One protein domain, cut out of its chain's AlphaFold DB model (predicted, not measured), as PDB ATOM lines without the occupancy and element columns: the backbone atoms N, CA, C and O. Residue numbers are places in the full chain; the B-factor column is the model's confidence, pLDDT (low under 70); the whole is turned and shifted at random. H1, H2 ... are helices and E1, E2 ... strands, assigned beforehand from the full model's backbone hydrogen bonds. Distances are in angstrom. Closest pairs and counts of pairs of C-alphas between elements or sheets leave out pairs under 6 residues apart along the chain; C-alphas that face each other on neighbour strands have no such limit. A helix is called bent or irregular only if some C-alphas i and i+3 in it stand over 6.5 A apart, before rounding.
ATOM      1  N   ALA A   2      24.125 -31.983 -21.273       33.28
ATOM      2  CA  ALA A   2      24.143 -32.129 -22.726       33.28
ATOM      3  C   ALA A   2      23.504 -30.878 -23.351       33.28
ATOM      4  O   ALA A   2      22.328 -30.604 -23.115       33.28
ATOM      5  N   ARG A   3      24.294 -30.073 -24.069       41.88
ATOM      6  CA  ARG A   3      23.774 -28.995 -24.917       41.88
ATOM      7  C   ARG A   3      23.396 -29.629 -26.255       41.88
ATOM      8  O   ARG A   3      24.254 -30.232 -26.894       41.88
ATOM      9  N   CYS A   4      22.132 -29.523 -26.665       40.78
ATOM     10  CA  CYS A   4      21.675 -30.094 -27.934       40.78
ATOM     11  C   CYS A   4      22.355 -29.386 -29.110       40.78
ATOM     12  O   CYS A   4      22.258 -28.164 -29.272       40.78
ATOM     13  N   TRP A   5      23.024 -30.174 -29.949       43.00
ATOM     14  CA  TRP A   5      23.587 -29.697 -31.200       43.00
ATOM     15  C   TRP A   5      22.525 -29.750 -32.301       43.00
ATOM     16  O   TRP A   5      22.129 -30.825 -32.742       43.00
ATOM     17  N   CYS A   6      22.046 -28.586 -32.745       39.94
ATOM     18  CA  CYS A   6      21.062 -28.481 -33.822       39.94
ATOM     19  C   CYS A   6      21.784 -28.337 -35.161       39.94
ATOM     20  O   CYS A   6      21.797 -27.272 -35.774       39.94
ATOM     21  N   PHE A   7      22.406 -29.421 -35.612       38.09
ATOM     22  CA  PHE A   7      22.854 -29.510 -36.994       38.09
ATOM     23  C   PHE A   7      21.639 -29.902 -37.859       38.09
ATOM     24  O   PHE A   7      20.833 -30.734 -37.456       38.09
ATOM     25  N   LEU A   8      21.441 -29.249 -39.003       37.34
ATOM     26  CA  LEU A   8      20.406 -29.606 -39.983       37.34
ATOM     27  C   LEU A   8      21.100 -30.263 -41.178       37.34
ATOM     28  O   LEU A   8      21.291 -29.651 -42.223       37.34
ATOM     29  N   ASP A   9      21.540 -31.500 -40.983       35.56
ATOM     30  CA  ASP A   9      22.071 -32.405 -42.006       35.56
ATOM     31  C   ASP A   9      21.303 -33.745 -41.881       35.56
ATOM     32  O   ASP A   9      20.741 -34.040 -40.822       35.56
ATOM     33  N   PRO A  10      21.212 -34.604 -42.909       35.06
ATOM     34  CA  PRO A  10      20.510 -35.884 -42.793       35.06
ATOM     35  C   PRO A  10      21.112 -36.847 -41.749       35.06
ATOM     36  O   PRO A  10      20.385 -37.664 -41.196       35.06
ATOM     37  N   GLU A  11      22.405 -36.738 -41.408       31.70
ATOM     38  CA  GLU A  11      22.981 -37.469 -40.254       31.70
ATOM     39  C   GLU A  11      22.496 -36.891 -38.909       31.70
ATOM     40  O   GLU A  11      22.400 -37.597 -37.910       31.70
ATOM     41  N   SER A  12      22.112 -35.613 -38.882       34.78
ATOM     42  CA  SER A  12      21.473 -34.977 -37.728       34.78
ATOM     43  C   SER A  12      20.035 -35.423 -37.552       34.78
ATOM     44  O   SER A  12      19.574 -35.460 -36.421       34.78
ATOM     45  N   TRP A  13      19.338 -35.801 -38.628       33.12
ATOM     46  CA  TRP A  13      18.040 -36.459 -38.505       33.12
ATOM     47  C   TRP A  13      18.164 -37.751 -37.698       33.12
ATOM     48  O   TRP A  13      17.355 -37.953 -36.809       33.12
ATOM     49  N   GLN A  14      19.204 -38.569 -37.896       30.12
ATOM     50  CA  GLN A  14      19.413 -39.782 -37.086       30.12
ATOM     51  C   GLN A  14      19.710 -39.487 -35.607       30.12
ATOM     52  O   GLN A  14      19.181 -40.178 -34.741       30.12
ATOM     53  N   ASN A  15      20.478 -38.437 -35.300       29.64
ATOM     54  CA  ASN A  15      20.753 -38.048 -33.910       29.64
ATOM     55  C   ASN A  15      19.574 -37.298 -33.247       29.64
ATOM     56  O   ASN A  15      19.371 -37.425 -32.044       29.64
ATOM     57  N   LEU A  16      18.758 -36.565 -34.013       34.66
ATOM     58  CA  LEU A  16      17.529 -35.905 -33.543       34.66
ATOM     59  C   LEU A  16      16.365 -36.896 -33.372       34.66
ATOM     60  O   LEU A  16      15.568 -36.735 -32.446       34.66
ATOM     61  N   LEU A  17      16.308 -37.946 -34.203       33.16
ATOM     62  CA  LEU A  17      15.385 -39.083 -34.075       33.16
ATOM     63  C   LEU A  17      15.606 -39.852 -32.765       33.16
ATOM     64  O   LEU A  17      14.677 -40.464 -32.245       33.16
ATOM     65  N   GLN A  18      16.823 -39.816 -32.215       32.72
ATOM     66  CA  GLN A  18      17.171 -40.574 -31.016       32.72
ATOM     67  C   GLN A  18      16.809 -39.857 -29.700       32.72
ATOM     68  O   GLN A  18      16.707 -40.525 -28.674       32.72
ATOM     69  N   GLU A  19      16.552 -38.538 -29.706       38.25
ATOM     70  CA  GLU A  19      16.305 -37.770 -28.469       38.25
ATOM     71  C   GLU A  19      14.970 -37.006 -28.395       38.25
ATOM     72  O   GLU A  19      14.601 -36.551 -27.309       38.25
ATOM     73  N   SER A  20      14.179 -36.860 -29.470       43.22
ATOM     74  CA  SER A  20      12.899 -36.143 -29.346       43.22
ATOM     75  C   SER A  20      11.863 -36.501 -30.424       43.22
ATOM     76  O   SER A  20      11.887 -35.966 -31.533       43.22
ATOM     77  N   GLY A  21      10.831 -37.261 -30.039       47.56
ATOM     78  CA  GLY A  21       9.633 -37.513 -30.862       47.56
ATOM     79  C   GLY A  21       8.787 -36.267 -31.193       47.56
ATOM     80  O   GLY A  21       7.727 -36.374 -31.802       47.56
ATOM     81  N   ARG A  22       9.222 -35.061 -30.790       51.66
ATOM     82  CA  ARG A  22       8.550 -33.783 -31.096       51.66
ATOM     83  C   ARG A  22       8.883 -33.242 -32.492       51.66
ATOM     84  O   ARG A  22       8.074 -32.492 -33.030       51.66
ATOM     85  N   LEU A  23      10.025 -33.610 -33.085       51.03
ATOM     86  CA  LEU A  23      10.387 -33.188 -34.449       51.03
ATOM     87  C   LEU A  23       9.806 -34.102 -35.542       51.03
ATOM     88  O   LEU A  23       9.573 -33.631 -36.657       51.03
ATOM     89  N   ASP A  24       9.477 -35.352 -35.212       58.62
ATOM     90  CA  ASP A  24       8.910 -36.325 -36.157       58.62
ATOM     91  C   ASP A  24       7.570 -35.846 -36.731       58.62
ATOM     92  O   ASP A  24       7.322 -35.938 -37.933       58.62
ATOM     93  N   GLY A  25       6.735 -35.215 -35.897       63.47
ATOM     94  CA  GLY A  25       5.455 -34.640 -36.321       63.47
ATOM     95  C   GLY A  25       5.584 -33.490 -37.332       63.47
ATOM     96  O   GLY A  25       4.750 -33.376 -38.234       63.47
ATOM     97  N   LEU A  26       6.633 -32.656 -37.249       71.62
ATOM     98  CA  LEU A  26       6.868 -31.577 -38.224       71.62
ATOM     99  C   LEU A  26       7.303 -32.125 -39.591       71.62
ATOM    100  O   LEU A  26       6.857 -31.630 -40.630       71.62
ATOM    101  N   GLY A  27       8.169 -33.141 -39.590       73.06
ATOM    102  CA  GLY A  27       8.610 -33.808 -40.814       73.06
ATOM    103  C   GLY A  27       7.453 -34.532 -41.498       73.06
ATOM    104  O   GLY A  27       7.150 -34.267 -42.661       73.06
ATOM    105  N   ILE A  28       6.734 -35.370 -40.748       81.06
ATOM    106  CA  ILE A  28       5.633 -36.193 -41.268       81.06
ATOM    107  C   ILE A  28       4.480 -35.327 -41.786       81.06
ATOM    108  O   ILE A  28       3.961 -35.590 -42.868       81.06
ATOM    109  N   SER A  29       4.122 -34.241 -41.089       86.12
ATOM    110  CA  SER A  29       3.082 -33.305 -41.557       86.12
ATOM    111  C   SER A  29       3.464 -32.528 -42.825       86.12
ATOM    112  O   SER A  29       2.617 -31.857 -43.411       86.12
ATOM    113  N   SER A  30       4.711 -32.614 -43.301       86.94
ATOM    114  CA  SER A  30       5.108 -32.044 -44.594       86.94
ATOM    115  C   SER A  30       4.721 -32.928 -45.778       86.94
ATOM    116  O   SER A  30       4.427 -32.391 -46.844       86.94
ATOM    117  N   LEU A  31       4.652 -34.253 -45.598       87.56
ATOM    118  CA  LEU A  31       4.365 -35.193 -46.689       87.56
ATOM    119  C   LEU A  31       3.001 -34.940 -47.354       87.56
ATOM    120  O   LEU A  31       2.972 -34.814 -48.579       87.56
ATOM    121  N   PRO A  32       1.882 -34.780 -46.613       89.69
ATOM    122  CA  PRO A  32       0.585 -34.537 -47.242       89.69
ATOM    123  C   PRO A  32       0.537 -33.215 -48.008       89.69
ATOM    124  O   PRO A  32      -0.156 -33.115 -49.012       89.69
ATOM    125  N   ILE A  33       1.294 -32.200 -47.580       90.00
ATOM    126  CA  ILE A  33       1.338 -30.911 -48.283       90.00
ATOM    127  C   ILE A  33       1.978 -31.100 -49.659       90.00
ATOM    128  O   ILE A  33       1.406 -30.664 -50.653       90.00
ATOM    129  N   HIS A  34       3.108 -31.806 -49.742       89.44
ATOM    130  CA  HIS A  34       3.749 -32.081 -51.029       89.44
ATOM    131  C   HIS A  34       2.898 -32.959 -51.946       89.44
ATOM    132  O   HIS A  34       2.965 -32.778 -53.151       89.44
ATOM    133  N   LEU A  35       2.102 -33.876 -51.385       91.00
ATOM    134  CA  LEU A  35       1.302 -34.838 -52.148       91.00
ATOM    135  C   LEU A  35      -0.100 -34.346 -52.542       91.00
ATOM    136  O   LEU A  35      -0.726 -34.968 -53.395       91.00
ATOM    137  N   LEU A  36      -0.623 -33.291 -51.914       92.31
ATOM    138  CA  LEU A  36      -2.027 -32.892 -52.087       92.31
ATOM    139  C   LEU A  36      -2.208 -31.428 -52.498       92.31
ATOM    140  O   LEU A  36      -3.240 -31.096 -53.081       92.31
ATOM    141  N   TYR A  37      -1.253 -30.544 -52.188       90.12
ATOM    142  CA  TYR A  37      -1.459 -29.097 -52.300       90.12
ATOM    143  C   TYR A  37      -1.801 -28.643 -53.723       90.12
ATOM    144  O   TYR A  37      -2.742 -27.869 -53.891       90.12
ATOM    145  N   ASN A  38      -1.116 -29.175 -54.745       91.00
ATOM    146  CA  ASN A  38      -1.357 -28.791 -56.142       91.00
ATOM    147  C   ASN A  38      -2.704 -29.289 -56.697       91.00
ATOM    148  O   ASN A  38      -3.046 -29.001 -57.838       91.00
ATOM    149  N   SER A  39      -3.467 -30.050 -55.908       93.31
ATOM    150  CA  SER A  39      -4.775 -30.587 -56.295       93.31
ATOM    151  C   SER A  39      -5.916 -30.091 -55.406       93.31
ATOM    152  O   SER A  39      -7.056 -30.521 -55.578       93.31
ATOM    153  N   VAL A  40      -5.636 -29.203 -54.443       93.31
ATOM    154  CA  VAL A  40      -6.675 -28.576 -53.609       93.31
ATOM    155  C   VAL A  40      -7.612 -27.740 -54.475       93.31
ATOM    156  O   VAL A  40      -8.831 -27.825 -54.335       93.31
ATOM    157  N   VAL A  41      -7.027 -26.958 -55.378       91.88
ATOM    158  CA  VAL A  41      -7.727 -26.205 -56.412       91.88
ATOM    159  C   VAL A  41      -7.409 -26.875 -57.738       91.88
ATOM    160  O   VAL A  41      -6.241 -27.080 -58.049       91.88
ATOM    161  N   TYR A 195     -11.948 -31.268 -48.655       93.12
ATOM    162  CA  TYR A 195     -11.302 -32.324 -47.872       93.12
ATOM    163  C   TYR A 195      -9.780 -32.234 -47.970       93.12
ATOM    164  O   TYR A 195      -9.092 -32.288 -46.951       93.12
ATOM    165  N   LEU A 196      -9.249 -32.030 -49.181       93.38
ATOM    166  CA  LEU A 196      -7.811 -31.817 -49.370       93.38
ATOM    167  C   LEU A 196      -7.353 -30.523 -48.695       93.38
ATOM    168  O   LEU A 196      -6.322 -30.521 -48.020       93.38
ATOM    169  N   LEU A 197      -8.140 -29.446 -48.810       93.88
ATOM    170  CA  LEU A 197      -7.856 -28.189 -48.120       93.88
ATOM    171  C   LEU A 197      -7.785 -28.393 -46.602       93.88
ATOM    172  O   LEU A 197      -6.836 -27.930 -45.973       93.88
ATOM    173  N   ALA A 198      -8.745 -29.110 -46.013       95.31
ATOM    174  CA  ALA A 198      -8.769 -29.387 -44.580       95.31
ATOM    175  C   ALA A 198      -7.517 -30.153 -44.116       95.31
ATOM    176  O   ALA A 198      -6.939 -29.802 -43.087       95.31
ATOM    177  N   ILE A 199      -7.051 -31.139 -44.895       93.56
ATOM    178  CA  ILE A 199      -5.807 -31.870 -44.608       93.56
ATOM    179  C   ILE A 199      -4.607 -30.916 -44.635       93.56
ATOM    180  O   ILE A 199      -3.835 -30.875 -43.679       93.56
ATOM    181  N   VAL A 200      -4.465 -30.109 -45.691       93.38
ATOM    182  CA  VAL A 200      -3.360 -29.144 -45.831       93.38
ATOM    183  C   VAL A 200      -3.358 -28.131 -44.687       93.38
ATOM    184  O   VAL A 200      -2.305 -27.856 -44.104       93.38
ATOM    185  N   VAL A 201      -4.520 -27.574 -44.341       95.12
ATOM    186  CA  VAL A 201      -4.667 -26.630 -43.226       95.12
ATOM    187  C   VAL A 201      -4.297 -27.308 -41.909       95.12
ATOM    188  O   VAL A 201      -3.486 -26.768 -41.160       95.12
ATOM    189  N   GLY A 202      -4.804 -28.518 -41.655       95.12
ATOM    190  CA  GLY A 202      -4.469 -29.305 -40.468       95.12
ATOM    191  C   GLY A 202      -2.965 -29.562 -40.336       95.12
ATOM    192  O   GLY A 202      -2.387 -29.324 -39.277       95.12
ATOM    193  N   CYS A 203      -2.298 -29.957 -41.420       93.62
ATOM    194  CA  CYS A 203      -0.849 -30.151 -41.442       93.62
ATOM    195  C   CYS A 203      -0.074 -28.860 -41.132       93.62
ATOM    196  O   CYS A 203       0.886 -28.888 -40.363       93.62
ATOM    197  N   ASN A 204      -0.492 -27.717 -41.684       92.31
ATOM    198  CA  ASN A 204       0.135 -26.431 -41.373       92.31
ATOM    199  C   ASN A 204      -0.116 -25.997 -39.921       92.31
ATOM    200  O   ASN A 204       0.797 -25.476 -39.284       92.31
ATOM    201  N   LEU A 205      -1.298 -26.268 -39.360       94.56
ATOM    202  CA  LEU A 205      -1.582 -26.022 -37.942       94.56
ATOM    203  C   LEU A 205      -0.672 -26.852 -37.031       94.56
ATOM    204  O   LEU A 205      -0.109 -26.302 -36.087       94.56
ATOM    205  N   VAL A 206      -0.456 -28.136 -37.337       89.88
ATOM    206  CA  VAL A 206       0.496 -28.988 -36.598       89.88
ATOM    207  C   VAL A 206       1.897 -28.379 -36.613       89.88
ATOM    208  O   VAL A 206       2.545 -28.303 -35.567       89.88
ATOM    209  N   LYS A 207       2.351 -27.877 -37.767       86.81
ATOM    210  CA  LYS A 207       3.645 -27.190 -37.880       86.81
ATOM    211  C   LYS A 207       3.692 -25.912 -37.052       86.81
ATOM    212  O   LYS A 207       4.661 -25.709 -36.329       86.81
ATOM    213  N   LEU A 208       2.661 -25.072 -37.119       90.69
ATOM    214  CA  LEU A 208       2.590 -23.829 -36.347       90.69
ATOM    215  C   LEU A 208       2.608 -24.097 -34.841       90.69
ATOM    216  O   LEU A 208       3.368 -23.457 -34.116       90.69
ATOM    217  N   ILE A 209       1.832 -25.078 -34.375       89.75
ATOM    218  CA  ILE A 209       1.826 -25.504 -32.972       89.75
ATOM    219  C   ILE A 209       3.211 -26.026 -32.582       89.75
ATOM    220  O   ILE A 209       3.756 -25.607 -31.566       89.75
ATOM    221  N   GLY A 210       3.816 -26.895 -33.393       85.00
ATOM    222  CA  GLY A 210       5.141 -27.448 -33.121       85.00
ATOM    223  C   GLY A 210       6.253 -26.391 -33.084       85.00
ATOM    224  O   GLY A 210       7.099 -26.422 -32.187       85.00
ATOM    225  N   LEU A 211       6.221 -25.410 -33.991       83.44
ATOM    226  CA  LEU A 211       7.137 -24.263 -33.988       83.44
ATOM    227  C   LEU A 211       6.909 -23.364 -32.766       83.44
ATOM    228  O   LEU A 211       7.874 -22.971 -32.113       83.44
ATOM    229  N   GLY A 212       5.652 -23.091 -32.409       86.38
ATOM    230  CA  GLY A 212       5.299 -22.304 -31.225       86.38
ATOM    231  C   GLY A 212       5.713 -22.983 -29.918       86.38
ATOM    232  O   GLY A 212       6.300 -22.348 -29.045       86.38
ATOM    233  N   LEU A 213       5.488 -24.293 -29.794       85.88
ATOM    234  CA  LEU A 213       5.939 -25.079 -28.645       85.88
ATOM    235  C   LEU A 213       7.462 -25.107 -28.554       85.88
ATOM    236  O   LEU A 213       8.000 -24.928 -27.463       85.88
ATOM    237  N   THR A 214       8.154 -25.284 -29.685       79.94
ATOM    238  CA  THR A 214       9.619 -25.188 -29.739       79.94
ATOM    239  C   THR A 214      10.073 -23.826 -29.230       79.94
ATOM    240  O   THR A 214      10.876 -23.773 -28.307       79.94
ATOM    241  N   TRP A 215       9.499 -22.733 -29.738       82.81
ATOM    242  CA  TRP A 215       9.829 -21.373 -29.309       82.81
ATOM    243  C   TRP A 215       9.644 -21.160 -27.800       82.81
ATOM    244  O   TRP A 215      10.518 -20.605 -27.141       82.81
ATOM    245  N   LEU A 216       8.522 -21.612 -27.232       85.62
ATOM    246  CA  LEU A 216       8.205 -21.409 -25.814       85.62
ATOM    247  C   LEU A 216       9.009 -22.320 -24.874       85.62
ATOM    248  O   LEU A 216       9.242 -21.967 -23.718       85.62
ATOM    249  N   CYS A 217       9.415 -23.502 -25.344       81.38
ATOM    250  CA  CYS A 217      10.096 -24.503 -24.523       81.38
ATOM    251  C   CYS A 217      11.625 -24.468 -24.648       81.38
ATOM    252  O   CYS A 217      12.307 -25.059 -23.804       81.38
ATOM    253  N   LEU A 218      12.184 -23.807 -25.669       73.25
ATOM    254  CA  LEU A 218      13.628 -23.738 -25.889       73.25
ATOM    255  C   LEU A 218      14.283 -22.803 -24.857       73.25
ATOM    256  O   LEU A 218      14.391 -21.596 -25.050       73.25
ATOM    257  N   LYS A 219      14.710 -23.372 -23.724       67.50
ATOM    258  CA  LYS A 219      15.358 -22.629 -22.625       67.50
ATOM    259  C   LYS A 219      16.878 -22.499 -22.767       67.50
ATOM    260  O   LYS A 219      17.479 -21.683 -22.076       67.50
ATOM    261  N   GLN A 220      17.505 -23.321 -23.606       68.06
ATOM    262  CA  GLN A 220      18.957 -23.332 -23.811       68.06
ATOM    263  C   GLN A 220      19.314 -22.714 -25.161       68.06
ATOM    264  O   GLN A 220      18.543 -22.831 -26.110       68.06
ATOM    265  N   GLN A 221      20.489 -22.084 -25.250       66.44
ATOM    266  CA  GLN A 221      21.006 -21.591 -26.524       66.44
ATOM    267  C   GLN A 221      21.350 -22.789 -27.423       66.44
ATOM    268  O   GLN A 221      22.233 -23.572 -27.056       66.44
ATOM    269  N   PRO A 222      20.656 -22.973 -28.559       70.31
ATOM    270  CA  PRO A 222      20.974 -24.055 -29.476       70.31
ATOM    271  C   PRO A 222      22.334 -23.787 -30.120       70.31
ATOM    272  O   PRO A 222      22.653 -22.656 -30.483       70.31
ATOM    273  N   LEU A 223      23.136 -24.837 -30.284       77.62
ATOM    274  CA  LEU A 223      24.374 -24.756 -31.053       77.62
ATOM    275  C   LEU A 223      23.996 -24.809 -32.541       77.62
ATOM    276  O   LEU A 223      23.692 -25.885 -33.056       77.62
ATOM    277  N   LEU A 224      23.944 -23.648 -33.201       75.56
ATOM    278  CA  LEU A 224      23.408 -23.502 -34.565       75.56
ATOM    279  C   LEU A 224      24.489 -23.556 -35.642       75.56
ATOM    280  O   LEU A 224      24.208 -23.870 -36.797       75.56
ATOM    281  N   THR A 225      25.723 -23.213 -35.284       83.19
ATOM    282  CA  THR A 225      26.850 -23.163 -36.216       83.19
ATOM    283  C   THR A 225      28.014 -24.000 -35.723       83.19
ATOM    284  O   THR A 225      28.124 -24.331 -34.545       83.19
ATOM    285  N   LEU A 226      28.949 -24.292 -36.630       85.62
ATOM    286  CA  LEU A 226      30.227 -24.895 -36.265       85.62
ATOM    287  C   LEU A 226      30.979 -24.057 -35.211       85.62
ATOM    288  O   LEU A 226      31.589 -24.611 -34.301       85.62
ATOM    289  N   GLY A 227      30.917 -22.726 -35.313       87.25
ATOM    290  CA  GLY A 227      31.548 -21.835 -34.343       87.25
ATOM    291  C   GLY A 227      30.910 -21.913 -32.957       87.25
ATOM    292  O   GLY A 227      31.645 -21.859 -31.975       87.25
ATOM    293  N   ASP A 228      29.585 -22.076 -32.861       85.50
ATOM    294  CA  ASP A 228      28.898 -22.249 -31.571       85.50
ATOM    295  C   ASP A 228      29.400 -23.509 -30.857       85.50
ATOM    296  O   ASP A 228      29.682 -23.481 -29.660       85.50
ATOM    297  N   VAL A 229      29.588 -24.596 -31.609       85.19
ATOM    298  CA  VAL A 229      30.142 -25.861 -31.100       85.19
ATOM    299  C   VAL A 229      31.564 -25.676 -30.601       85.19
ATOM    300  O   VAL A 229      31.866 -26.040 -29.469       85.19
ATOM    301  N   MET A 230      32.433 -25.086 -31.428       87.12
ATOM    302  CA  MET A 230      33.823 -24.829 -31.053       87.12
ATOM    303  C   MET A 230      33.903 -23.964 -29.797       87.12
ATOM    304  O   MET A 230      34.622 -24.304 -28.865       87.12
ATOM    305  N   ALA A 231      33.150 -22.862 -29.755       88.31
ATOM    306  CA  ALA A 231      33.119 -21.972 -28.603       88.31
ATOM    307  C   ALA A 231      32.623 -22.705 -27.349       88.31
ATOM    308  O   ALA A 231      33.229 -22.573 -26.289       88.31
ATOM    309  N   SER A 232      31.577 -23.529 -27.476       85.75
ATOM    310  CA  SER A 232      31.046 -24.315 -26.365       85.75
ATOM    311  C   SER A 232      32.054 -25.337 -25.843       85.75
ATOM    312  O   SER A 232      32.236 -25.414 -24.635       85.75
ATOM    313  N   PHE A 233      32.724 -26.095 -26.716       83.94
ATOM    314  CA  PHE A 233      33.702 -27.112 -26.305       83.94
ATOM    315  C   PHE A 233      35.011 -26.522 -25.781       83.94
ATOM    316  O   PHE A 233      35.676 -27.145 -24.960       83.94
ATOM    317  N   LEU A 234      35.388 -25.321 -26.225       86.00
ATOM    318  CA  LEU A 234      36.531 -24.601 -25.661       86.00
ATOM    319  C   LEU A 234      36.213 -24.006 -24.284       86.00
ATOM    320  O   LEU A 234      37.100 -23.924 -23.440       86.00
ATOM    321  N   GLN A 235      34.969 -23.575 -24.062       87.00
ATOM    322  CA  GLN A 235      34.546 -22.967 -22.801       87.00
ATOM    323  C   GLN A 235      34.198 -24.007 -21.728       87.00
ATOM    324  O   GLN A 235      34.499 -23.790 -20.557       87.00
ATOM    325  N   ASP A 236      33.577 -25.118 -22.122       85.06
ATOM    326  CA  ASP A 236      33.200 -26.237 -21.254       85.06
ATOM    327  C   ASP A 236      33.689 -27.556 -21.886       85.06
ATOM    328  O   ASP A 236      32.948 -28.197 -22.642       85.06
ATOM    329  N   VAL A 308      -5.292 -32.457 -73.965       68.88
ATOM    330  CA  VAL A 308      -5.780 -33.844 -74.011       68.88
ATOM    331  C   VAL A 308      -4.680 -34.799 -74.472       68.88
ATOM    332  O   VAL A 308      -4.610 -35.923 -73.991       68.88
ATOM    333  N   ASP A 309      -3.762 -34.325 -75.322       64.12
ATOM    334  CA  ASP A 309      -2.567 -35.070 -75.748       64.12
ATOM    335  C   ASP A 309      -1.601 -35.348 -74.600       64.12
ATOM    336  O   ASP A 309      -0.802 -36.280 -74.651       64.12
ATOM    337  N   ALA A 310      -1.657 -34.513 -73.565       69.44
ATOM    338  CA  ALA A 310      -0.861 -34.646 -72.360       69.44
ATOM    339  C   ALA A 310      -1.643 -35.319 -71.218       69.44
ATOM    340  O   ALA A 310      -1.147 -35.362 -70.092       69.44
ATOM    341  N   LEU A 311      -2.855 -35.836 -71.471       72.62
ATOM    342  CA  LEU A 311      -3.646 -36.508 -70.446       72.62
ATOM    343  C   LEU A 311      -3.007 -37.860 -70.114       72.62
ATOM    344  O   LEU A 311      -3.105 -38.832 -70.862       72.62
ATOM    345  N   ILE A 312      -2.340 -37.932 -68.966       67.00
ATOM    346  CA  ILE A 312      -1.639 -39.150 -68.568       67.00
ATOM    347  C   ILE A 312      -2.626 -40.120 -67.921       67.00
ATOM    348  O   ILE A 312      -3.122 -39.879 -66.820       67.00
ATOM    349  N   ASN A 313      -2.883 -41.252 -68.582       61.88
ATOM    350  CA  ASN A 313      -3.644 -42.340 -67.983       61.88
ATOM    351  C   ASN A 313      -2.717 -43.341 -67.275       61.88
ATOM    352  O   ASN A 313      -2.199 -44.283 -67.877       61.88
ATOM    353  N   PHE A 314      -2.534 -43.157 -65.968       61.44
ATOM    354  CA  PHE A 314      -1.684 -44.025 -65.151       61.44
ATOM    355  C   PHE A 314      -2.289 -45.400 -64.821       61.44
ATOM    356  O   PHE A 314      -1.580 -46.227 -64.245       61.44
ATOM    357  N   THR A 315      -3.532 -45.708 -65.227       57.03
ATOM    358  CA  THR A 315      -4.143 -47.030 -64.964       57.03
ATOM    359  C   THR A 315      -3.370 -48.182 -65.609       57.03
ATOM    360  O   THR A 315      -3.496 -49.322 -65.177       57.03
ATOM    361  N   ALA A 316      -2.572 -47.905 -66.647       52.94
ATOM    362  CA  ALA A 316      -1.729 -48.901 -67.306       52.94
ATOM    363  C   ALA A 316      -0.438 -49.235 -66.530       52.94
ATOM    364  O   ALA A 316       0.157 -50.281 -66.773       52.94
ATOM    365  N   ILE A 317       0.004 -48.362 -65.616       54.12
ATOM    366  CA  ILE A 317       1.304 -48.470 -64.924       54.12
ATOM    367  C   ILE A 317       1.117 -48.777 -63.433       54.12
ATOM    368  O   ILE A 317       1.907 -49.510 -62.844       54.12
ATOM    369  N   MET A 318       0.064 -48.242 -62.809       57.25
ATOM    370  CA  MET A 318      -0.231 -48.438 -61.391       57.25
ATOM    371  C   MET A 318      -1.698 -48.831 -61.215       57.25
ATOM    372  O   MET A 318      -2.586 -48.144 -61.709       57.25
ATOM    373  N   SER A 319      -1.972 -49.884 -60.440       57.09
ATOM    374  CA  SER A 319      -3.335 -50.330 -60.078       57.09
ATOM    375  C   SER A 319      -4.067 -49.376 -59.114       57.09
ATOM    376  O   SER A 319      -4.949 -49.793 -58.367       57.09
ATOM    377  N   LEU A 320      -3.676 -48.098 -59.075       59.12
ATOM    378  CA  LEU A 320      -4.347 -47.060 -58.301       59.12
ATOM    379  C   LEU A 320      -5.480 -46.483 -59.149       59.12
ATOM    380  O   LEU A 320      -5.285 -45.547 -59.923       59.12
ATOM    381  N   GLU A 321      -6.671 -47.051 -58.999       61.38
ATOM    382  CA  GLU A 321      -7.871 -46.528 -59.643       61.38
ATOM    383  C   GLU A 321      -8.498 -45.396 -58.815       61.38
ATOM    384  O   GLU A 321      -8.577 -45.444 -57.584       61.38
ATOM    385  N   GLY A 322      -8.968 -44.362 -59.512       73.19
ATOM    386  CA  GLY A 322      -9.787 -43.298 -58.940       73.19
ATOM    387  C   GLY A 322      -9.069 -41.965 -58.670       73.19
ATOM    388  O   GLY A 322      -7.848 -41.844 -58.798       73.19
ATOM    389  N   PRO A 323      -9.839 -40.925 -58.289       78.31
ATOM    390  CA  PRO A 323      -9.345 -39.547 -58.208       78.31
ATOM    391  C   PRO A 323      -8.192 -39.356 -57.219       78.31
ATOM    392  O   PRO A 323      -7.277 -38.584 -57.484       78.31
ATOM    393  N   VAL A 324      -8.204 -40.079 -56.093       83.38
ATOM    394  CA  VAL A 324      -7.161 -39.976 -55.059       83.38
ATOM    395  C   VAL A 324      -5.811 -40.466 -55.586       83.38
ATOM    396  O   VAL A 324      -4.801 -39.802 -55.370       83.38
ATOM    397  N   GLY A 325      -5.795 -41.585 -56.318       82.69
ATOM    398  CA  GLY A 325      -4.574 -42.111 -56.931       82.69
ATOM    399  C   GLY A 325      -3.956 -41.110 -57.904       82.69
ATOM    400  O   GLY A 325      -2.768 -40.807 -57.807       82.69
ATOM    401  N   MET A 326      -4.782 -40.512 -58.767       83.81
ATOM    402  CA  MET A 326      -4.333 -39.502 -59.732       83.81
ATOM    403  C   MET A 326      -3.808 -38.231 -59.058       83.81
ATOM    404  O   MET A 326      -2.806 -37.676 -59.503       83.81
ATOM    405  N   VAL A 327      -4.429 -37.791 -57.955       88.88
ATOM    406  CA  VAL A 327      -3.919 -36.671 -57.147       88.88
ATOM    407  C   VAL A 327      -2.524 -36.980 -56.602       88.88
ATOM    408  O   VAL A 327      -1.618 -36.167 -56.770       88.88
ATOM    409  N   LEU A 328      -2.326 -38.152 -55.991       88.00
ATOM    410  CA  LEU A 328      -1.033 -38.525 -55.411       88.00
ATOM    411  C   LEU A 328       0.064 -38.620 -56.475       88.00
ATOM    412  O   LEU A 328       1.165 -38.119 -56.258       88.00
ATOM    413  N   ILE A 329      -0.239 -39.217 -57.629       84.06
ATOM    414  CA  ILE A 329       0.726 -39.371 -58.724       84.06
ATOM    415  C   ILE A 329       1.097 -38.009 -59.315       84.06
ATOM    416  O   ILE A 329       2.284 -37.719 -59.466       84.06
ATOM    417  N   ALA A 330       0.115 -37.140 -59.581       87.31
ATOM    418  CA  ALA A 330       0.366 -35.805 -60.127       87.31
ATOM    419  C   ALA A 330       1.270 -34.949 -59.217       87.31
ATOM    420  O   ALA A 330       2.002 -34.085 -59.692       87.31
ATOM    421  N   ASN A 331       1.248 -35.209 -57.908       91.19
ATOM    422  CA  ASN A 331       2.044 -34.491 -56.916       91.19
ATOM    423  C   ASN A 331       3.325 -35.230 -56.488       91.19
ATOM    424  O   ASN A 331       4.159 -34.654 -55.789       91.19
ATOM    425  N   LEU A 332       3.541 -36.478 -56.908       88.31
ATOM    426  CA  LEU A 332       4.747 -37.233 -56.562       88.31
ATOM    427  C   LEU A 332       6.048 -36.501 -56.965       88.31
ATOM    428  O   LEU A 332       6.963 -36.446 -56.136       88.31
ATOM    429  N   PRO A 333       6.143 -35.845 -58.143       89.62
ATOM    430  CA  PRO A 333       7.320 -35.048 -58.492       89.62
ATOM    431  C   PRO A 333       7.605 -33.903 -57.508       89.62
ATOM    432  O   PRO A 333       8.765 -33.581 -57.261       89.62
ATOM    433  N   GLN A 334       6.572 -33.317 -56.887       91.00
ATOM    434  CA  GLN A 334       6.738 -32.281 -55.857       91.00
ATOM    435  C   GLN A 334       7.410 -32.856 -54.601       91.00
ATOM    436  O   GLN A 334       8.266 -32.209 -53.991       91.00
ATOM    437  N   LEU A 335       7.072 -34.088 -54.213       87.75
ATOM    438  CA  LEU A 335       7.751 -34.773 -53.113       87.75
ATOM    439  C   LEU A 335       9.213 -35.075 -53.469       87.75
ATOM    440  O   LEU A 335      10.104 -34.774 -52.674       87.75
ATOM    441  N   ILE A 336       9.467 -35.599 -54.671       84.81
ATOM    442  CA  ILE A 336      10.823 -35.911 -55.154       84.81
ATOM    443  C   ILE A 336      11.700 -34.653 -55.160       84.81
ATOM    444  O   ILE A 336      12.789 -34.672 -54.587       84.81
ATOM    445  N   LEU A 337      11.214 -33.532 -55.709       88.38
ATOM    446  CA  LEU A 337      11.941 -32.257 -55.692       88.38
ATOM    447  C   LEU A 337      12.295 -31.793 -54.274       88.38
ATOM    448  O   LEU A 337      13.391 -31.281 -54.049       88.38
ATOM    449  N   SER A 338      11.398 -31.998 -53.311       87.19
ATOM    450  CA  SER A 338      11.638 -31.614 -51.917       87.19
ATOM    451  C   SER A 338      12.739 -32.467 -51.288       87.19
ATOM    452  O   SER A 338      13.633 -31.943 -50.621       87.19
ATOM    453  N   LEU A 339      12.727 -33.778 -51.549       81.94
ATOM    454  CA  LEU A 339      13.782 -34.694 -51.114       81.94
ATOM    455  C   LEU A 339      15.127 -34.328 -51.757       81.94
ATOM    456  O   LEU A 339      16.131 -34.214 -51.049       81.94
ATOM    457  N   LEU A 340      15.143 -34.041 -53.061       82.19
ATOM    458  CA  LEU A 340      16.337 -33.580 -53.774       82.19
ATOM    459  C   LEU A 340      16.875 -32.267 -53.198       82.19
ATOM    460  O   LEU A 340      18.077 -32.156 -52.957       82.19
ATOM    461  N   TYR A 341      16.005 -31.297 -52.904       85.56
ATOM    462  CA  TYR A 341      16.399 -30.053 -52.245       85.56
ATOM    463  C   TYR A 341      17.056 -30.322 -50.887       85.56
ATOM    464  O   TYR A 341      18.121 -29.769 -50.610       85.56
ATOM    465  N   THR A 342      16.482 -31.193 -50.049       81.00
ATOM    466  CA  THR A 342      17.083 -31.520 -48.742       81.00
ATOM    467  C   THR A 342      18.438 -32.215 -48.881       81.00
ATOM    468  O   THR A 342      19.372 -31.882 -48.149       81.00
ATOM    469  N   ALA A 343      18.590 -33.117 -49.857       79.19
ATOM    470  CA  ALA A 343      19.857 -33.781 -50.144       79.19
ATOM    471  C   ALA A 343      20.921 -32.783 -50.627       79.19
ATOM    472  O   ALA A 343      22.038 -32.777 -50.105       79.19
ATOM    473  N   LEU A 344      20.568 -31.906 -51.573       81.00
ATOM    474  CA  LEU A 344      21.443 -30.847 -52.077       81.00
ATOM    475  C   LEU A 344      21.843 -29.883 -50.958       81.00
ATOM    476  O   LEU A 344      23.031 -29.632 -50.772       81.00
ATOM    477  N   ASN A 345      20.885 -29.391 -50.174       84.06
ATOM    478  CA  ASN A 345      21.147 -28.486 -49.057       84.06
ATOM    479  C   ASN A 345      22.111 -29.117 -48.035       84.06
ATOM    480  O   ASN A 345      23.097 -28.484 -47.652       84.06
ATOM    481  N   GLY A 346      21.897 -30.388 -47.674       78.38
ATOM    482  CA  GLY A 346      22.807 -31.128 -46.794       78.38
ATOM    483  C   GLY A 346      24.223 -31.240 -47.369       78.38
ATOM    484  O   GLY A 346      25.198 -30.925 -46.689       78.38
ATOM    485  N   MET A 347      24.360 -31.597 -48.653       79.69
ATOM    486  CA  MET A 347      25.673 -31.677 -49.313       79.69
ATOM    487  C   MET A 347      26.410 -30.332 -49.321       79.69
ATOM    488  O   MET A 347      27.575 -30.268 -48.927       79.69
ATOM    489  N   TRP A 348      25.735 -29.252 -49.726       82.00
ATOM    490  CA  TRP A 348      26.317 -27.906 -49.740       82.00
ATOM    491  C   TRP A 348      26.719 -27.448 -48.338       82.00
ATOM    492  O   TRP A 348      27.805 -26.895 -48.151       82.00
ATOM    493  N   THR A 349      25.873 -27.717 -47.344       82.94
ATOM    494  CA  THR A 349      26.150 -27.397 -45.943       82.94
ATOM    495  C   THR A 349      27.389 -28.135 -45.444       82.94
ATOM    496  O   THR A 349      28.297 -27.493 -44.918       82.94
ATOM    497  N   ALA A 350      27.488 -29.449 -45.667       80.81
ATOM    498  CA  ALA A 350      28.636 -30.251 -45.249       80.81
ATOM    499  C   ALA A 350      29.946 -29.776 -45.899       80.81
ATOM    500  O   ALA A 350      30.953 -29.593 -45.210       80.81
ATOM    501  N   MET A 351      29.931 -29.504 -47.210       83.00
ATOM    502  CA  MET A 351      31.103 -28.989 -47.926       83.00
ATOM    503  C   MET A 351      31.561 -27.638 -47.366       83.00
ATOM    504  O   MET A 351      32.747 -27.440 -47.109       83.00
ATOM    505  N   LEU A 352      30.630 -26.709 -47.138       85.56
ATOM    506  CA  LEU A 352      30.956 -25.365 -46.660       85.56
ATOM    507  C   LEU A 352      31.382 -25.342 -45.195       85.56
ATOM    508  O   LEU A 352      32.274 -24.573 -44.842       85.56
ATOM    509  N   VAL A 353      30.809 -26.208 -44.359       85.44
ATOM    510  CA  VAL A 353      31.272 -26.413 -42.982       85.44
ATOM    511  C   VAL A 353      32.681 -27.005 -42.976       85.44
ATOM    512  O   VAL A 353      33.516 -26.547 -42.199       85.44
ATOM    513  N   GLY A 354      32.989 -27.950 -43.871       85.38
ATOM    514  CA  GLY A 354      34.340 -28.497 -44.032       85.38
ATOM    515  C   GLY A 354      35.364 -27.437 -44.448       85.38
ATOM    516  O   GLY A 354      36.449 -27.360 -43.869       85.38
ATOM    517  N   VAL A 355      35.000 -26.562 -45.392       86.50
ATOM    518  CA  VAL A 355      35.819 -25.395 -45.759       86.50
ATOM    519  C   VAL A 355      36.013 -24.473 -44.561       86.50
ATOM    520  O   VAL A 355      37.138 -24.075 -44.266       86.50
ATOM    521  N   GLU A 356      34.932 -24.156 -43.844       87.00
ATOM    522  CA  GLU A 356      34.990 -23.279 -42.680       87.00
ATOM    523  C   GLU A 356      35.929 -23.844 -41.605       87.00
ATOM    524  O   GLU A 356      36.790 -23.103 -41.123       87.00
ATOM    525  N   TRP A 357      35.810 -25.140 -41.291       86.62
ATOM    526  CA  TRP A 357      36.689 -25.872 -40.377       86.62
ATOM    527  C   TRP A 357      38.155 -25.757 -40.799       86.62
ATOM    528  O   TRP A 357      38.986 -25.296 -40.017       86.62
ATOM    529  N   ASN A 358      38.465 -26.097 -42.052       87.19
ATOM    530  CA  ASN A 358      39.839 -26.125 -42.548       87.19
ATOM    531  C   ASN A 358      40.521 -24.749 -42.484       87.19
ATOM    532  O   ASN A 358      41.677 -24.645 -42.081       87.19
ATOM    533  N   THR A 359      39.804 -23.670 -42.810       87.62
ATOM    534  CA  THR A 359      40.392 -22.324 -42.762       87.62
ATOM    535  C   THR A 359      40.765 -21.905 -41.331       87.62
ATOM    536  O   THR A 359      41.657 -21.081 -41.177       87.62
ATOM    537  N   TYR A 360      40.128 -22.437 -40.271       87.69
ATOM    538  CA  TYR A 360      40.527 -22.108 -38.885       87.69
ATOM    539  C   TYR A 360      41.910 -22.673 -38.525       87.69
ATOM    540  O   TYR A 360      42.558 -22.142 -37.631       87.69
ATOM    541  N   GLY A 361      42.366 -23.719 -39.221       85.94
ATOM    542  CA  GLY A 361      43.718 -24.259 -39.063       85.94
ATOM    543  C   GLY A 361      44.783 -23.536 -39.893       85.94
ATOM    544  O   GLY A 361      45.966 -23.692 -39.612       85.94
ATOM    545  N   GLN A 362      44.386 -22.763 -40.910       88.62
ATOM    546  CA  GLN A 362      45.315 -22.052 -41.801       88.62
ATOM    547  C   GLN A 362      45.525 -20.592 -41.399       88.62
ATOM    548  O   GLN A 362      46.634 -20.078 -41.513       88.62
ATOM    549  N   GLU A 363      44.473 -19.924 -40.928       90.06
ATOM    550  CA  GLU A 363      44.500 -18.501 -40.599       90.06
ATOM    551  C   GLU A 363      43.870 -18.247 -39.227       90.06
ATOM    552  O   GLU A 363      42.839 -18.827 -38.871       90.06
ATOM    553  N   HIS A 364      44.443 -17.308 -38.471       86.88
ATOM    554  CA  HIS A 364      43.819 -16.795 -37.254       86.88
ATOM    555  C   HIS A 364      42.592 -15.946 -37.614       86.88
ATOM    556  O   HIS A 364      42.701 -14.761 -37.925       86.88
ATOM    557  N   LYS A 365      41.401 -16.545 -37.540       88.50
ATOM    558  CA  LYS A 365      40.114 -15.871 -37.774       88.50
ATOM    559  C   LYS A 365      39.135 -16.092 -36.620       88.50
ATOM    560  O   LYS A 365      39.089 -17.159 -36.014       88.50
ATOM    561  N   GLY A 366      38.301 -15.087 -36.352       89.06
ATOM    562  CA  GLY A 366      37.237 -15.179 -35.351       89.06
ATOM    563  C   GLY A 366      36.160 -16.206 -35.723       89.06
ATOM    564  O   GLY A 366      35.727 -16.274 -36.885       89.06
ATOM    565  N   LEU A 367      35.712 -16.976 -34.723       89.81
ATOM    566  CA  LEU A 367      34.636 -17.963 -34.857       89.81
ATOM    567  C   LEU A 367      33.337 -17.292 -35.302       89.81
ATOM    568  O   LEU A 367      32.993 -16.209 -34.825       89.81
ATOM    569  N   ARG A 368      32.617 -17.942 -36.216       89.06
ATOM    570  CA  ARG A 368      31.289 -17.511 -36.648       89.06
ATOM    571  C   ARG A 368      30.223 -18.113 -35.727       89.06
ATOM    572  O   ARG A 368      29.914 -19.298 -35.847       89.06
ATOM    573  N   THR A 369      29.658 -17.305 -34.836       87.69
ATOM    574  CA  THR A 369      28.754 -17.746 -33.760       87.69
ATOM    575  C   THR A 369      27.420 -16.999 -33.781       87.69
ATOM    576  O   THR A 369      27.300 -15.908 -34.350       87.69
ATOM    577  N   SER A 370      26.396 -17.598 -33.180       82.81
ATOM    578  CA  SER A 370      25.065 -17.002 -33.017       82.81
ATOM    579  C   SER A 370      25.052 -15.890 -31.959       82.81
ATOM    580  O   SER A 370      24.414 -14.849 -32.150       82.81
ATOM    581  N   SER A 371      25.834 -16.063 -30.889       84.62
ATOM    582  CA  SER A 371      26.032 -15.092 -29.808       84.62
ATOM    583  C   SER A 371      27.524 -14.752 -29.648       84.62
ATOM    584  O   SER A 371      28.209 -15.377 -28.838       84.62
ATOM    585  N   PRO A 372      28.061 -13.793 -30.426       86.94
ATOM    586  CA  PRO A 372      29.492 -13.506 -30.458       86.94
ATOM    587  C   PRO A 372      29.995 -12.798 -29.200       86.94
ATOM    588  O   PRO A 372      29.333 -11.916 -28.656       86.94
ATOM    589  N   VAL A 373      31.221 -13.139 -28.801       86.69
ATOM    590  CA  VAL A 373      31.988 -12.471 -27.741       86.69
ATOM    591  C   VAL A 373      33.365 -12.065 -28.282       86.69
ATOM    592  O   VAL A 373      34.039 -12.852 -28.947       86.69
ATOM    593  N   GLY A 374      33.803 -10.836 -27.998       88.69
ATOM    594  CA  GLY A 374      35.104 -10.322 -28.443       88.69
ATOM    595  C   GLY A 374      35.221 -10.244 -29.970       88.69
ATOM    596  O   GLY A 374      34.356  -9.678 -30.630       88.69
ATOM    597  N   ASN A 375      36.276 -10.840 -30.535       88.25
ATOM    598  CA  ASN A 375      36.566 -10.822 -31.980       88.25
ATOM    599  C   ASN A 375      35.759 -11.856 -32.801       88.25
ATOM    600  O   ASN A 375      36.078 -12.117 -33.965       88.25
ATOM    601  N   GLN A 376      34.751 -12.501 -32.209       90.44
ATOM    602  CA  GLN A 376      33.871 -13.436 -32.913       90.44
ATOM    603  C   GLN A 376      32.937 -12.706 -33.888       90.44
ATOM    604  O   GLN A 376      32.562 -11.552 -33.691       90.44
ATOM    605  N   ARG A 377      32.529 -13.399 -34.954       87.50
ATOM    606  CA  ARG A 377      31.653 -12.852 -35.997       87.50
ATOM    607  C   ARG A 377      30.231 -13.354 -35.802       87.50
ATOM    608  O   ARG A 377      30.010 -14.562 -35.756       87.50
ATOM    609  N   ARG A 378      29.263 -12.436 -35.757       84.94
ATOM    610  CA  ARG A 378      27.843 -12.785 -35.637       84.94
ATOM    611  C   ARG A 378      27.312 -13.425 -36.916       84.94
ATOM    612  O   ARG A 378      27.538 -12.906 -38.007       84.94
ATOM    613  N   THR A 379      26.518 -14.481 -36.783       76.44
ATOM    614  CA  THR A 379      25.630 -14.975 -37.841       76.44
ATOM    615  C   THR A 379      24.292 -15.369 -37.230       76.44
ATOM    616  O   THR A 379      24.253 -15.977 -36.171       76.44
ATOM    617  N   TYR A 380      23.189 -15.027 -37.888       59.34
ATOM    618  CA  TYR A 380      21.834 -15.320 -37.390       59.34
ATOM    619  C   TYR A 380      21.153 -16.479 -38.119       59.34
ATOM    620  O   TYR A 380      20.022 -16.834 -37.808       59.34
ATOM    621  N   TRP A 381      21.828 -17.039 -39.119       58.00
ATOM    622  CA  TRP A 381      21.259 -18.006 -40.046       58.00
ATOM    623  C   TRP A 381      21.833 -19.400 -39.816       58.00
ATOM    624  O   TRP A 381      22.951 -19.526 -39.304       58.00
ATOM    625  N   LEU A 382      21.060 -20.414 -40.231       63.84
ATOM    626  CA  LEU A 382      21.468 -21.818 -40.336       63.84
ATOM    627  C   LEU A 382      22.892 -21.959 -40.908       63.84
ATOM    628  O   LEU A 382      23.391 -21.078 -41.610       63.84
ATOM    629  N   SER A 383      23.521 -23.108 -40.656       70.50
ATOM    630  CA  SER A 383      24.876 -23.477 -41.089       70.50
ATOM    631  C   SER A 383      25.274 -22.995 -42.497       70.50
ATOM    632  O   SER A 383      26.421 -22.571 -42.673       70.50
ATOM    633  N   LEU A 384      24.341 -22.985 -43.462       81.38
ATOM    634  CA  LEU A 384      24.537 -22.539 -44.844       81.38
ATOM    635  C   LEU A 384      24.478 -20.997 -45.019       81.38
ATOM    636  O   LEU A 384      23.439 -20.383 -44.771       81.38
ATOM    637  N   PRO A 385      25.541 -20.344 -45.532       83.25
ATOM    638  CA  PRO A 385      25.527 -18.910 -45.841       83.25
ATOM    639  C   PRO A 385      24.487 -18.511 -46.906       83.25
ATOM    640  O   PRO A 385      24.326 -19.202 -47.914       83.25
ATOM    641  N   LEU A 386      23.873 -17.327 -46.757       82.50
ATOM    642  CA  LEU A 386      22.808 -16.819 -47.646       82.50
ATOM    643  C   LEU A 386      23.188 -16.765 -49.130       82.50
ATOM    644  O   LEU A 386      22.342 -17.012 -49.981       82.50
ATOM    645  N   ARG A 387      24.459 -16.500 -49.452       87.81
ATOM    646  CA  ARG A 387      24.945 -16.477 -50.843       87.81
ATOM    647  C   ARG A 387      24.772 -17.813 -51.580       87.81
ATOM    648  O   ARG A 387      24.759 -17.816 -52.801       87.81
ATOM    649  N   TYR A 388      24.654 -18.921 -50.847       86.81
ATOM    650  CA  TYR A 388      24.351 -20.246 -51.395       86.81
ATOM    651  C   TYR A 388      22.915 -20.669 -51.082       86.81
ATOM    652  O   TYR A 388      22.245 -21.239 -51.936       86.81
ATOM    653  N   GLY A 389      22.423 -20.344 -49.881       86.12
ATOM    654  CA  GLY A 389      21.066 -20.692 -49.460       86.12
ATOM    655  C   GLY A 389      19.973 -20.010 -50.283       86.12
ATOM    656  O   GLY A 389      19.020 -20.675 -50.674       86.12
ATOM    657  N   LEU A 390      20.110 -18.714 -50.592       89.38
ATOM    658  CA  LEU A 390      19.096 -17.975 -51.355       89.38
ATOM    659  C   LEU A 390      18.967 -18.477 -52.800       89.38
ATOM    660  O   LEU A 390      17.839 -18.760 -53.195       89.38
ATOM    661  N   PRO A 391      20.055 -18.659 -53.581       92.06
ATOM    662  CA  PRO A 391      19.937 -19.254 -54.912       92.06
ATOM    663  C   PRO A 391      19.345 -20.664 -54.884       92.06
ATOM    664  O   PRO A 391      18.519 -20.989 -55.730       92.06
ATOM    665  N   LEU A 392      19.727 -21.489 -53.902       88.75
ATOM    666  CA  LEU A 392      19.210 -22.851 -53.779       88.75
ATOM    667  C   LEU A 392      17.703 -22.861 -53.478       88.75
ATOM    668  O   LEU A 392      16.956 -23.615 -54.098       88.75
ATOM    669  N   LEU A 393      17.254 -22.000 -52.560       89.75
ATOM    670  CA  LEU A 393      15.839 -21.849 -52.222       89.75
ATOM    671  C   LEU A 393      15.038 -21.286 -53.399       89.75
ATOM    672  O   LEU A 393      13.978 -21.812 -53.717       89.75
ATOM    673  N   ALA A 394      15.549 -20.245 -54.062       93.69
ATOM    674  CA  ALA A 394      14.903 -19.641 -55.223       93.69
ATOM    675  C   ALA A 394      14.785 -20.640 -56.382       93.69
ATOM    676  O   ALA A 394      13.719 -20.759 -56.980       93.69
ATOM    677  N   GLY A 395      15.847 -21.404 -56.653       94.56
ATOM    678  CA  GLY A 395      15.836 -22.465 -57.657       94.56
ATOM    679  C   GLY A 395      14.838 -23.573 -57.321       94.56
ATOM    680  O   GLY A 395      14.061 -23.974 -58.180       94.56
ATOM    681  N   SER A 396      14.794 -24.020 -56.062       91.25
ATOM    682  CA  SER A 396      13.802 -25.001 -55.604       91.25
ATOM    683  C   SER A 396      12.373 -24.476 -55.758       91.25
ATOM    684  O   SER A 396      11.541 -25.158 -56.350       91.25
ATOM    685  N   ALA A 397      12.093 -23.249 -55.309       93.00
ATOM    686  CA  ALA A 397      10.777 -22.629 -55.446       93.00
ATOM    687  C   ALA A 397      10.350 -22.504 -56.918       93.00
ATOM    688  O   ALA A 397       9.213 -22.832 -57.258       93.00
ATOM    689  N   ALA A 398      11.269 -22.096 -57.798       95.19
ATOM    690  CA  ALA A 398      11.021 -22.023 -59.233       95.19
ATOM    691  C   ALA A 398      10.709 -23.403 -59.830       95.19
ATOM    692  O   ALA A 398       9.745 -23.530 -60.576       95.19
ATOM    693  N   LEU A 399      11.462 -24.449 -59.471       92.94
ATOM    694  CA  LEU A 399      11.206 -25.814 -59.945       92.94
ATOM    695  C   LEU A 399       9.854 -26.354 -59.463       92.94
ATOM    696  O   LEU A 399       9.107 -26.911 -60.263       92.94
ATOM    697  N   HIS A 400       9.506 -26.147 -58.190       92.50
ATOM    698  CA  HIS A 400       8.193 -26.527 -57.656       92.50
ATOM    699  C   HIS A 400       7.052 -25.836 -58.408       92.50
ATOM    700  O   HIS A 400       6.059 -26.477 -58.765       92.50
ATOM    701  N   TRP A 401       7.208 -24.541 -58.691       92.56
ATOM    702  CA  TRP A 401       6.242 -23.778 -59.471       92.56
ATOM    703  C   TRP A 401       6.143 -24.281 -60.917       92.56
ATOM    704  O   TRP A 401       5.042 -24.567 -61.377       92.56
ATOM    705  N   LEU A 402       7.262 -24.482 -61.614       91.50
ATOM    706  CA  LEU A 402       7.269 -25.003 -62.986       91.50
ATOM    707  C   LEU A 402       6.599 -26.381 -63.079       91.50
ATOM    708  O   LEU A 402       5.759 -26.599 -63.951       91.50
ATOM    709  N   ILE A 403       6.897 -27.297 -62.148       89.56
ATOM    710  CA  ILE A 403       6.252 -28.616 -62.114       89.56
ATOM    711  C   ILE A 403       4.750 -28.488 -61.856       89.56
ATOM    712  O   ILE A 403       3.978 -29.206 -62.485       89.56
ATOM    713  N   SER A 404       4.320 -27.550 -61.003       90.06
ATOM    714  CA  SER A 404       2.892 -27.340 -60.717       90.06
ATOM    715  C   SER A 404       2.072 -26.991 -61.962       90.06
ATOM    716  O   SER A 404       0.893 -27.321 -62.021       90.06
ATOM    717  N   GLN A 405       2.709 -26.362 -62.955       87.19
ATOM    718  CA  GLN A 405       2.111 -25.990 -64.240       87.19
ATOM    719  C   GLN A 405       2.312 -27.057 -65.324       87.19
ATOM    720  O   GLN A 405       1.712 -26.968 -66.390       87.19
ATOM    721  N   SER A 406       3.165 -28.051 -65.063       85.62
ATOM    722  CA  SER A 406       3.502 -29.114 -66.016       85.62
ATOM    723  C   SER A 406       2.685 -30.381 -65.766       85.62
ATOM    724  O   SER A 406       2.254 -31.032 -66.709       85.62
ATOM    725  N   ILE A 407       2.485 -30.745 -64.492       86.25
ATOM    726  CA  ILE A 407       1.723 -31.925 -64.073       86.25
ATOM    727  C   ILE A 407       0.790 -31.504 -62.938       86.25
ATOM    728  O   ILE A 407       1.226 -31.173 -61.833       86.25
ATOM    729  N   PHE A 408      -0.509 -31.516 -63.214       87.94
ATOM    730  CA  PHE A 408      -1.542 -31.139 -62.259       87.94
ATOM    731  C   PHE A 408      -2.803 -31.968 -62.470       87.94
ATOM    732  O   PHE A 408      -3.030 -32.557 -63.526       87.94
ATOM    733  N   PHE A 409      -3.616 -32.051 -61.422       88.31
ATOM    734  CA  PHE A 409      -4.863 -32.797 -61.466       88.31
ATOM    735  C   PHE A 409      -5.946 -31.987 -62.190       88.31
ATOM    736  O   PHE A 409      -6.160 -30.814 -61.884       88.31
ATOM    737  N   VAL A 410      -6.658 -32.634 -63.111       86.19
ATOM    738  CA  VAL A 410      -7.813 -32.078 -63.826       86.19
ATOM    739  C   VAL A 410      -8.952 -33.079 -63.751       86.19
ATOM    740  O   VAL A 410      -8.739 -34.289 -63.851       86.19
ATOM    741  N   ARG A 411     -10.179 -32.578 -63.601       85.38
ATOM    742  CA  ARG A 411     -11.384 -33.400 -63.679       85.38
ATOM    743  C   ARG A 411     -12.070 -33.174 -65.020       85.38
ATOM    744  O   ARG A 411     -12.568 -32.083 -65.276       85.38
ATOM    745  N   LEU A 412     -12.123 -34.217 -65.843       82.00
ATOM    746  CA  LEU A 412     -12.900 -34.222 -67.079       82.00
ATOM    747  C   LEU A 412     -14.309 -34.766 -66.799       82.00
ATOM    748  O   LEU A 412     -14.458 -35.887 -66.308       82.00
ATOM    749  N   VAL A 413     -15.335 -33.975 -67.105       84.81
ATOM    750  CA  VAL A 413     -16.748 -34.369 -67.009       84.81
ATOM    751  C   VAL A 413     -17.300 -34.527 -68.415       84.81
ATOM    752  O   VAL A 413     -17.222 -33.604 -69.218       84.81
ATOM    753  N   ILE A 414     -17.851 -35.698 -68.717       84.88
ATOM    754  CA  ILE A 414     -18.403 -35.978 -70.042       84.88
ATOM    755  C   ILE A 414     -19.920 -35.951 -69.952       84.88
ATOM    756  O   ILE A 414     -20.479 -36.562 -69.042       84.88
ATOM    757  N   TYR A 415     -20.563 -35.250 -70.875       86.31
ATOM    758  CA  TYR A 415     -22.012 -35.148 -70.977       86.31
ATOM    759  C   TYR A 415     -22.524 -35.903 -72.209       86.31
ATOM    760  O   TYR A 415     -21.838 -35.973 -73.224       86.31
ATOM    761  N   GLU A 416     -23.726 -36.461 -72.121       84.88
ATOM    762  CA  GLU A 416     -24.516 -36.976 -73.246       84.88
ATOM    763  C   GLU A 416     -25.944 -36.448 -73.057       84.88
ATOM    764  O   GLU A 416     -26.507 -36.562 -71.965       84.88
ATOM    765  N   ASP A 417     -26.486 -35.760 -74.064       78.75
ATOM    766  CA  ASP A 417     -27.811 -35.118 -74.016       78.75
ATOM    767  C   ASP A 417     -28.042 -34.199 -72.800       78.75
ATOM    768  O   ASP A 417     -29.121 -34.139 -72.214       78.75
ATOM    769  N   GLY A 418     -26.997 -33.478 -72.379       76.81
ATOM    770  CA  GLY A 418     -27.044 -32.589 -71.212       76.81
ATOM    771  C   GLY A 418     -26.994 -33.309 -69.858       76.81
ATOM    772  O   GLY A 418     -27.003 -32.654 -68.816       76.81
ATOM    773  N   THR A 419     -26.878 -34.638 -69.847       82.94
ATOM    774  CA  THR A 419     -26.719 -35.447 -68.632       82.94
ATOM    775  C   THR A 419     -25.271 -35.886 -68.443       82.94
ATOM    776  O   THR A 419     -24.565 -36.165 -69.408       82.94
ATOM    777  N   ILE A 420     -24.794 -35.942 -67.197       82.12
ATOM    778  CA  ILE A 420     -23.419 -36.369 -66.908       82.12
ATOM    779  C   ILE A 420     -23.298 -37.883 -67.106       82.12
ATOM    780  O   ILE A 420     -23.930 -38.672 -66.403       82.12
ATOM    781  N   MET A 421     -22.389 -38.289 -67.985       73.94
ATOM    782  CA  MET A 421     -21.974 -39.672 -68.187       73.94
ATOM    783  C   MET A 421     -21.053 -40.138 -67.056       73.94
ATOM    784  O   MET A 421     -19.820 -40.197 -67.198       73.94
ATOM    785  N   VAL A 422     -21.652 -40.493 -65.918       59.59
ATOM    786  CA  VAL A 422     -20.952 -41.184 -64.828       59.59
ATOM    787  C   VAL A 422     -20.430 -42.518 -65.364       59.59
ATOM    788  O   VAL A 422     -21.108 -43.205 -66.123       59.59
ATOM    789  N   SER A 423     -19.180 -42.859 -65.044       48.12
ATOM    790  CA  SER A 423     -18.499 -44.058 -65.540       48.12
ATOM    791  C   SER A 423     -19.397 -45.306 -65.508       48.12
ATOM    792  O   SER A 423     -19.672 -45.852 -64.444       48.12
ATOM    793  N   GLY A 424     -19.815 -45.775 -66.686       40.88
ATOM    794  CA  GLY A 424     -20.192 -47.167 -66.934       40.88
ATOM    795  C   GLY A 424     -21.548 -47.668 -66.428       40.88
ATOM    796  O   GLY A 424     -21.769 -48.876 -66.501       40.88
ATOM    797  N   ARG A 425     -22.470 -46.823 -65.953       26.62
ATOM    798  CA  ARG A 425     -23.869 -47.245 -65.777       26.62
ATOM    799  C   ARG A 425     -24.810 -46.035 -65.844       26.62
ATOM    800  O   ARG A 425     -24.538 -45.063 -65.140       26.62
TER     801      ARG A 425
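This is residues 2 to 41, 195 to 236 and 308 to 425 of the 432 residues of an uncharacterized protein of Fusarium sp. AF-6 (UniProt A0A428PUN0). What is the main shape? A long bent helix, H6, runs along one side, with H7 folded back beside residues 333 to 345 as a helical hairpin; H4 runs off at a distance from H6, and the two make a loose V with H3 packed between them at its narrow end. Strand E1 leads away at that end, where residues 415 to 420 stick out, and H5 lies toward the other end. How much is printed? The 200 residues, with seven named helices and then one strand, H1 to H7 and E1, are mostly helix and loose, with a radius of gyration of the C-alphas of 23.0 A and spans of 82 by 34 by 25 A.

Where is the longest helix? H6, residues 323 to 362, was assigned as one helix by its hydrogen bonds but is bent, C-alphas 330 and 333 being 7.2 A apart; arm H6a is residues 323 to 330, and arm H6b, residues 333 to 362, is 43.5 A long and begins at C-alpha 333 at (7.320, -35.048, -58.492). Where are the others? H1 is residues 10 to 17, H2 24 to 28, H3 31 to 39, H4 195 to 217 over 32.6 A, H5 226 to 235 and H7 386 to 406 over 29.3 A. E1, residues 410 to 416, runs 19.8 A to (-24.516, -36.976, -73.246).

What touches H6b? H7 touches its residues 333 to 345 alone, opposite ways at a shallow tilt of 11 degrees, closest at the C-alphas of Gln 334 and His 400, 6.2 A. H3, irregular with C-alphas 35 and 38 7.7 A apart, touches its residues 334 to 338 alone, closest at C-alphas 34 and 335, 5.3 A. What lies farther out? H3 also touches H6a, closest at C-alphas 35 and 328, 5.4 A, and H4, closest at C-alphas 33 and 200, 5.6 A. H2 touches H4, closest at C-alphas 26 and 207, 5.5 A, while H4 and H6b are apart. H1 and H5 are each close to but not clearly touching H6b, and E1, near H6a, pairs with no named strand. Are the helix backbones complete? Every O i to N i+4 pair is within hydrogen-bond range in H2, H4, H5 and H6a, against 3 of 4 in H1, 3 of 5 in H3, 23 of 26 in H6b and 16 of 17 in H7.

How long is it? The two C-alphas farthest apart, of His 364 and Asp 417, are 82.6 A apart. Where is it cut? Residues 42 to 194 and 237 to 307 are not printed, with C-alpha gaps of 11.1 A and 66.0 A; H6 to H7 is a long link of 23 residues. Where is confidence low? The mean pLDDT of the printed part is 77.5, and 47 residues are under 70, among them residues 2 to 25 and 312 to 321.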